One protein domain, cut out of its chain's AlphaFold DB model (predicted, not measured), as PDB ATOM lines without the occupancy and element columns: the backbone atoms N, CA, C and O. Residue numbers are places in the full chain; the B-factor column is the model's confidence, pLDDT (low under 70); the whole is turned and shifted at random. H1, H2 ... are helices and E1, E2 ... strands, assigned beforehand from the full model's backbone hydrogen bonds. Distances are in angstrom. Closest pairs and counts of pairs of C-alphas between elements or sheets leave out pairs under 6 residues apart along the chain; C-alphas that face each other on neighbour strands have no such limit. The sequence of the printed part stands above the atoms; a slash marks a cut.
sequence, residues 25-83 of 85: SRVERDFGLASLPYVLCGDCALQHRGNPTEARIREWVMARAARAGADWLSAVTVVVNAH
ATOM      1  N   SER A  25     107.461 -94.905 -52.663       87.38
ATOM      2  CA  SER A  25     106.006 -94.971 -52.569       87.38
ATOM      3  C   SER A  25     105.584 -94.710 -51.131       87.38
ATOM      4  O   SER A  25     105.893 -95.504 -50.246       87.38
ATOM      5  N   ARG A  26     104.873 -93.605 -50.893       89.19
ATOM      6  CA  ARG A  26     104.172 -93.358 -49.628       89.19
ATOM      7  C   ARG A  26     102.715 -93.760 -49.797       89.19
ATOM      8  O   ARG A  26     102.048 -93.273 -50.706       89.19
ATOM      9  N   VAL A  27     102.239 -94.622 -48.913       88.56
ATOM     10  CA  VAL A  27     100.865 -95.123 -48.917       88.56
ATOM     11  C   VAL A  27     100.276 -94.902 -47.533       88.56
ATOM     12  O   VAL A  27     100.983 -95.018 -46.534       88.56
ATOM     13  N   GLU A  28      98.994 -94.567 -47.466       90.75
ATOM     14  CA  GLU A  28      98.264 -94.425 -46.207       90.75
ATOM     15  C   GLU A  28      97.266 -95.568 -46.068       90.75
ATOM     16  O   GLU A  28      96.615 -95.960 -47.039       90.75
ATOM     17  N   ARG A  29      97.190 -96.140 -44.864       90.00
ATOM     18  CA  ARG A  29      96.263 -97.222 -44.543       90.00
ATOM     19  C   ARG A  29      95.382 -96.824 -43.374       90.00
ATOM     20  O   ARG A  29      95.882 -96.361 -42.356       90.00
ATOM     21  N   ASP A  30      94.090 -97.058 -43.535       90.62
ATOM     22  CA  ASP A  30      93.082 -96.855 -42.504       90.62
ATOM     23  C   ASP A  30      93.165 -97.951 -41.419       90.62
ATOM     24  O   ASP A  30      93.239 -99.144 -41.739       90.62
ATOM     25  N   PHE A  31      93.178 -97.524 -40.152       87.75
ATOM     26  CA  PHE A  31      93.097 -98.349 -38.939       87.75
ATOM     27  C   PHE A  31      91.998 -97.808 -38.000       87.75
ATOM     28  O   PHE A  31      92.191 -97.683 -36.790       87.75
ATOM     29  N   GLY A  32      90.870 -97.414 -38.592       81.19
ATOM     30  CA  GLY A  32      89.626 -96.916 -38.006       81.19
ATOM     31  C   GLY A  32      89.700 -95.542 -37.355       81.19
ATOM     32  O   GLY A  32      89.084 -94.603 -37.849       81.19
ATOM     33  N   LEU A  33      90.426 -95.397 -36.244       80.38
ATOM     34  CA  LEU A  33      90.530 -94.102 -35.543       80.38
ATOM     35  C   LEU A  33      91.504 -93.132 -36.226       80.38
ATOM     36  O   LEU A  33      91.461 -91.931 -35.963       80.38
ATOM     37  N   ALA A  34      92.389 -93.648 -37.082       87.56
ATOM     38  CA  ALA A  34      93.319 -92.858 -37.874       87.56
ATOM     39  C   ALA A  34      93.786 -93.620 -39.122       87.56
ATOM     40  O   ALA A  34      93.816 -94.852 -39.148       87.56
ATOM     41  N   SER A  35      94.249 -92.865 -40.116       90.56
ATOM     42  CA  SER A  35      95.025 -93.388 -41.239       90.56
ATOM     43  C   SER A  35      96.514 -93.228 -40.954       90.56
ATOM     44  O   SER A  35      96.989 -92.122 -40.690       90.56
ATOM     45  N   LEU A  36      97.263 -94.329 -41.001       92.69
ATOM     46  CA  LEU A  36      98.698 -94.348 -40.731       92.69
ATOM     47  C   LEU A  36      99.499 -94.539 -42.028       92.69
ATOM     48  O   LEU A  36      99.185 -95.434 -42.821       92.69
ATOM     49  N   PRO A  37     100.544 -93.723 -42.266       91.88
ATOM     50  CA  PRO A  37     101.369 -93.838 -43.457       91.88
ATOM     51  C   PRO A  37     102.479 -94.883 -43.299       91.88
ATOM     52  O   PRO A  37     103.140 -94.954 -42.263       91.88
ATOM     53  N   TYR A  38     102.796 -95.574 -44.390       92.81
ATOM     54  CA  TYR A  38     104.040 -96.327 -44.566       92.81
ATOM     55  C   TYR A  38     104.722 -95.939 -45.888       92.81
ATOM     56  O   TYR A  38     104.120 -95.316 -46.769       92.81
ATOM     57  N   VAL A  39     106.017 -96.220 -45.999       92.88
ATOM     58  CA  VAL A  39     106.897 -95.838 -47.105       92.88
ATOM     59  C   VAL A  39     107.695 -97.047 -47.583       92.88
ATOM     60  O   VAL A  39     108.391 -97.691 -46.805       92.88
ATOM     61  N   LEU A  40     107.652 -97.320 -48.887       93.19
ATOM     62  CA  LEU A  40     108.425 -98.377 -49.542       93.19
ATOM     63  C   LEU A  40     109.373 -97.788 -50.590       93.19
ATOM     64  O   LEU A  40     109.016 -96.849 -51.301       93.19
ATOM     65  N   CYS A  41     110.572 -98.362 -50.734       92.44
ATOM     66  CA  CYS A  41     111.407 -98.094 -51.907       92.44
ATOM     67  C   CYS A  41     110.744 -98.651 -53.179       92.44
ATOM     68  O   CYS A  41     109.876 -99.519 -53.089       92.44
ATOM     69  N   GLY A  42     111.182 -98.195 -54.358       89.38
ATOM     70  CA  GLY A  42     110.649 -98.674 -55.641       89.38
ATOM     71  C   GLY A  42     110.658-100.202 -55.777       89.38
ATOM     72  O   GLY A  42     109.645-100.781 -56.160       89.38
ATOM     73  N   ASP A  43     111.747-100.860 -55.372       91.69
ATOM     74  CA  ASP A  43     111.878-102.321 -55.449       91.69
ATOM     75  C   ASP A  43     110.845-103.037 -54.563       91.69
ATOM     76  O   ASP A  43     110.108-103.903 -55.031       91.69
ATOM     77  N   CYS A  44     110.724-102.632 -53.292       92.94
ATOM     78  CA  CYS A  44     109.748-103.211 -52.366       92.94
ATOM     79  C   CYS A  44     108.307-102.891 -52.784       92.94
ATOM     80  O   CYS A  44     107.424-103.736 -52.642       92.94
ATOM     81  N   ALA A  45     108.055-101.693 -53.318       91.12
ATOM     82  CA  ALA A  45     106.741-101.315 -53.825       91.12
ATOM     83  C   ALA A  45     106.322-102.193 -55.014       91.12
ATOM     84  O   ALA A  45     105.166-102.608 -55.090       91.12
ATOM     85  N   LEU A  46     107.258-102.521 -55.913       90.12
ATOM     86  CA  LEU A  46     107.021-103.453 -57.016       90.12
ATOM     87  C   LEU A  46     106.823-104.889 -56.519       90.12
ATOM     88  O   LEU A  46     105.883-105.550 -56.954       90.12
ATOM     89  N   GLN A  47     107.656-105.351 -55.584       90.62
ATOM     90  CA  GLN A  47     107.575-106.703 -55.020       90.62
ATOM     91  C   GLN A  47     106.247-106.963 -54.295       90.62
ATOM     92  O   GLN A  47     105.701-108.061 -54.373       90.62
ATOM     93  N   HIS A  48     105.724-105.960 -53.590       88.25
ATOM     94  CA  HIS A  48     104.477-106.061 -52.829       88.25
ATOM     95  C   HIS A  48     103.260-105.481 -53.561       88.25
ATOM     96  O   HIS A  48     102.206-105.272 -52.955       88.25
ATOM     97  N   ARG A  49     103.380-105.222 -54.866       82.88
ATOM     98  CA  ARG A  49     102.276-104.727 -55.688       82.88
ATOM     99  C   ARG A  49     101.148-105.765 -55.735       82.88
ATOM    100  O   ARG A  49     101.393-106.934 -56.002       82.88
ATOM    101  N   GLY A  50      99.904-105.328 -55.529       74.88
ATOM    102  CA  GLY A  50      98.706-106.143 -55.778       74.88
ATOM    103  C   GLY A  50      97.752-106.240 -54.592       74.88
ATOM    104  O   GLY A  50      96.570-105.990 -54.777       74.88
ATOM    105  N   ASN A  51      98.251-106.551 -53.393       73.88
ATOM    106  CA  ASN A  51      97.565-106.364 -52.105       73.88
ATOM    107  C   ASN A  51      98.467-106.940 -50.996       73.88
ATOM    108  O   ASN A  51      98.420-108.146 -50.740       73.88
ATOM    109  N   PRO A  52      99.340-106.144 -50.358       87.38
ATOM    110  CA  PRO A  52     100.050-106.633 -49.186       87.38
ATOM    111  C   PRO A  52      99.035-107.012 -48.103       87.38
ATOM    112  O   PRO A  52      98.036-106.321 -47.902       87.38
ATOM    113  N   THR A  53      99.274-108.136 -47.423       90.50
ATOM    114  CA  THR A  53      98.395-108.593 -46.342       90.50
ATOM    115  C   THR A  53      98.333-107.541 -45.241       90.50
ATOM    116  O   THR A  53      99.297-106.812 -45.002       90.50
ATOM    117  N   GLU A  54      97.218-107.479 -44.518       89.56
ATOM    118  CA  GLU A  54      97.082-106.514 -43.427       89.56
ATOM    119  C   GLU A  54      98.166-106.702 -42.356       89.56
ATOM    120  O   GLU A  54      98.741-105.724 -41.889       89.56
ATOM    121  N   ALA A  55      98.522-107.953 -42.044       91.19
ATOM    122  CA  ALA A  55      99.634-108.270 -41.151       91.19
ATOM    123  C   ALA A  55     100.954-107.633 -41.622       91.19
ATOM    124  O   ALA A  55     101.652-107.004 -40.830       91.19
ATOM    125  N   ARG A  56     101.254-107.708 -42.925       93.81
ATOM    126  CA  ARG A  56     102.461-107.104 -43.497       93.81
ATOM    127  C   ARG A  56     102.435-105.578 -43.418       93.81
ATOM    128  O   ARG A  56     103.447-104.963 -43.098       93.81
ATOM    129  N   ILE A  57     101.283-104.961 -43.681       93.31
ATOM    130  CA  ILE A  57     101.142-103.503 -43.564       93.31
ATOM    131  C   ILE A  57     101.331-103.065 -42.105       93.31
ATOM    132  O   ILE A  57     102.018-102.075 -41.853       93.31
ATOM    133  N   ARG A  58     100.778-103.816 -41.142       94.06
ATOM    134  CA  ARG A  58     100.981-103.562 -39.707       94.06
ATOM    135  C   ARG A  58     102.463-103.618 -39.342       94.06
ATOM    136  O   ARG A  58     102.943-102.699 -38.689       94.06
ATOM    137  N   GLU A  59     103.204-104.623 -39.811       94.62
ATOM    138  CA  GLU A  59     104.659-104.705 -39.594       94.62
ATOM    139  C   GLU A  59     105.388-103.441 -40.076       94.62
ATOM    140  O   GLU A  59     106.193-102.876 -39.336       94.62
ATOM    141  N   TRP A  60     105.076-102.951 -41.279       95.88
ATOM    142  CA  TRP A  60     105.696-101.743 -41.838       95.88
ATOM    143  C   TRP A  60     105.369-100.477 -41.045       95.88
ATOM    144  O   TRP A  60     106.265 -99.691 -40.733       95.88
ATOM    145  N   VAL A  61     104.099-100.296 -40.677       95.19
ATOM    146  CA  VAL A  61     103.648 -99.159 -39.862       95.19
ATOM    147  C   VAL A  61     104.341 -99.162 -38.495       95.19
ATOM    148  O   VAL A  61     104.836 -98.122 -38.053       95.19
ATOM    149  N   MET A  62     104.452-100.328 -37.854       95.12
ATOM    150  CA  MET A  62     105.133-100.467 -36.563       95.12
ATOM    151  C   MET A  62     106.644-100.238 -36.687       95.12
ATOM    152  O   MET A  62     107.226 -99.536 -35.860       95.12
ATOM    153  N   ALA A  63     107.282-100.752 -37.745       94.38
ATOM    154  CA  ALA A  63     108.703-100.525 -38.009       94.38
ATOM    155  C   ALA A  63     109.012 -99.037 -38.223       94.38
ATOM    156  O   ALA A  63     110.013 -98.531 -37.707       94.38
ATOM    157  N   ARG A  64     108.151 -98.319 -38.953       92.81
ATOM    158  CA  ARG A  64     108.249 -96.864 -39.100       92.81
ATOM    159  C   ARG A  64     108.129 -96.163 -37.757       92.81
ATOM    160  O   ARG A  64     108.924 -95.273 -37.456       92.81
ATOM    161  N   ALA A  65     107.130 -96.550 -36.969       93.25
ATOM    162  CA  ALA A  65     106.851 -95.898 -35.704       93.25
ATOM    163  C   ALA A  65     108.005 -96.071 -34.709       93.25
ATOM    164  O   ALA A  65     108.428 -95.099 -34.087       93.25
ATOM    165  N   ALA A  66     108.584 -97.274 -34.651       92.94
ATOM    166  CA  ALA A  66     109.741 -97.583 -33.819       92.94
ATOM    167  C   ALA A  66     110.952 -96.692 -34.135       92.94
ATOM    168  O   ALA A  66     111.636 -96.244 -33.217       92.94
ATOM    169  N   ARG A  67     111.195 -96.376 -35.416       90.44
ATOM    170  CA  ARG A  67     112.293 -95.476 -35.813       90.44
ATOM    171  C   ARG A  67     112.056 -94.016 -35.434       90.44
ATOM    172  O   ARG A  67     113.023 -93.289 -35.252       90.44
ATOM    173  N   ALA A  68     110.801 -93.586 -35.321       89.06
ATOM    174  CA  ALA A  68     110.470 -92.221 -34.912       89.06
ATOM    175  C   ALA A  68     110.576 -92.007 -33.389       89.06
ATOM    176  O   ALA A  68     110.656 -90.863 -32.944       89.06
ATOM    177  N   GLY A  69     110.591 -93.085 -32.597       91.38
ATOM    178  CA  GLY A  69     110.818 -93.047 -31.153       91.38
ATOM    179  C   GLY A  69     109.797 -93.852 -30.349       91.38
ATOM    180  O   GLY A  69     108.741 -94.239 -30.847       91.38
ATOM    181  N   ALA A  70     110.121 -94.094 -29.076       94.19
ATOM    182  CA  ALA A  70     109.324 -94.933 -28.180       94.19
ATOM    183  C   ALA A  70     107.910 -94.380 -27.930       94.19
ATOM    184  O   ALA A  70     106.941 -95.137 -27.980       94.19
ATOM    185  N   ASP A  71     107.777 -93.066 -27.731       94.88
ATOM    186  CA  ASP A  71     106.478 -92.425 -27.489       94.88
ATOM    187  C   ASP A  71     105.552 -92.563 -28.701       94.88
ATOM    188  O   ASP A  71     104.375 -92.905 -28.577       94.88
ATOM    189  N   TRP A  72     106.106 -92.359 -29.898       92.50
ATOM    190  CA  TRP A  72     105.354 -92.501 -31.137       92.50
ATOM    191  C   TRP A  72     104.972 -93.960 -31.410       92.50
ATOM    192  O   TRP A  72     103.832 -94.239 -31.786       92.50
ATOM    193  N   LEU A  73     105.884 -94.903 -31.161       95.06
ATOM    194  CA  LEU A  73     105.592 -96.335 -31.230       95.06
ATOM    195  C   LEU A  73     104.444 -96.723 -30.292       95.06
ATOM    196  O   LEU A  73     103.542 -97.452 -30.706       95.06
ATOM    197  N   SER A  74     104.449 -96.216 -29.058       95.06
ATOM    198  CA  SER A  74     103.382 -96.457 -28.081       95.06
ATOM    199  C   SER A  74     102.024 -95.963 -28.596       95.06
ATOM    200  O   SER A  74     101.059 -96.730 -28.633       95.06
ATOM    201  N   ALA A  75     101.959 -94.730 -29.108       93.38
ATOM    202  CA  ALA A  75     100.734 -94.166 -29.682       93.38
ATOM    203  C   ALA A  75     100.217 -94.969 -30.892       93.38
ATOM    204  O   ALA A  75      99.033 -95.299 -30.968       93.38
ATOM    205  N   VAL A  76     101.105 -95.337 -31.820       94.19
ATOM    206  CA  VAL A  76     100.748 -96.141 -33.002       94.19
ATOM    207  C   VAL A  76     100.265 -97.539 -32.610       94.19
ATOM    208  O   VAL A  76      99.314 -98.044 -33.205       94.19
ATOM    209  N   THR A  77     100.855 -98.142 -31.575       93.88
ATOM    210  CA  THR A  77     100.438 -99.456 -31.059       93.88
ATOM    211  C   THR A  77      98.974 -99.440 -30.613       93.88
ATOM    212  O   THR A  77      98.243-100.388 -30.896       93.88
ATOM    213  N   VAL A  78      98.521 -98.358 -29.966       92.81
ATOM    214  CA  VAL A  78      97.114 -98.196 -29.561       92.81
ATOM    215  C   VAL A  78      96.191 -98.180 -30.779       92.81
ATOM    216  O   VAL A  78      95.195 -98.899 -30.794       92.81
ATOM    217  N   VAL A  79      96.540 -97.412 -31.815       91.62
ATOM    218  CA  VAL A  79      95.743 -97.308 -33.050       91.62
ATOM    219  C   VAL A  79      95.661 -98.655 -33.773       91.62
ATOM    220  O   VAL A  79      94.572 -99.107 -34.117       91.62
ATOM    221  N   VAL A  80      96.799 -99.329 -33.964       90.81
ATOM    222  CA  VAL A  80      96.858-100.601 -34.701       90.81
ATOM    223  C   VAL A  80      96.125-101.724 -33.956       90.81
ATOM    224  O   VAL A  80      95.420-102.516 -34.584       90.81
ATOM    225  N   ASN A  81      96.245-101.792 -32.625       86.38
ATOM    226  CA  ASN A  81      95.624-102.853 -31.824       86.38
ATOM    227  C   ASN A  81      94.152-102.594 -31.478       86.38
ATOM    228  O   ASN A  81      93.450-103.542 -31.124       86.38
ATOM    229  N   ALA A  82      93.649-101.362 -31.615       77.50
ATOM    230  CA  ALA A  82      92.227-101.062 -31.418       77.50
ATOM    231  C   ALA A  82      91.308-101.896 -32.338       77.50
ATOM    232  O   ALA A  82      90.171-102.182 -31.965       77.50
ATOM    233  N   HIS A  83      91.827-102.350 -33.485       65.00
ATOM    234  CA  HIS A  83      91.133-103.186 -34.472       65.00
ATOM    235  C   HIS A  83      91.538-104.671 -34.449       65.00
ATOM    236  O   HIS A  83      91.135-105.432 -35.322       65.00
TER     237      HIS A  83
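This is residues 25 to 83 of the 85 residues of an uncharacterized protein of Stenotrophomonas sp (UniProt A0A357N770). A strand hairpin, E1 and E2, packs through E2 on the long helix H2, and H3 folds back alongside H2 to make a helical hairpin, with H3 also near E2. The short H1 sits at the far end, by Ser 25. The printed part has 59 residues with two named antiparallel strands and three named helices, in the order E1, E2, H1, H2, H3, class mixed. It is compact, with a radius of gyration of the C-alphas of 11.4 A and spans of 31 by 22 by 15 A.

Find C-alpha 25 at (106.006, -94.971, -52.569), where E1, residues 25 to 30, begins. E2, 35 to 41, covers 20.1 A, and H1 is 42 to 47. H2, 54 to 68, covers 21.4 A; H3, 70 to 81, ends at (95.624, -102.853, -31.824).

In the hairpin E1 and E2, look at N 27 and O 38, 2.9 A apart. The closest C-alphas of E2 and H2 are Tyr 38 and Val 61, 5.5 A. H2 and H3, a helical hairpin, touch at Ala 65 and Leu 73, closest C-alphas 4.7 A, a shallow tilt of 18 degrees, opposite ways. H1, H2 and H3 have every O i to N i+4 pair within hydrogen-bond range.

The printed part has no cut and no long link; His 83 alone is under pLDDT 70.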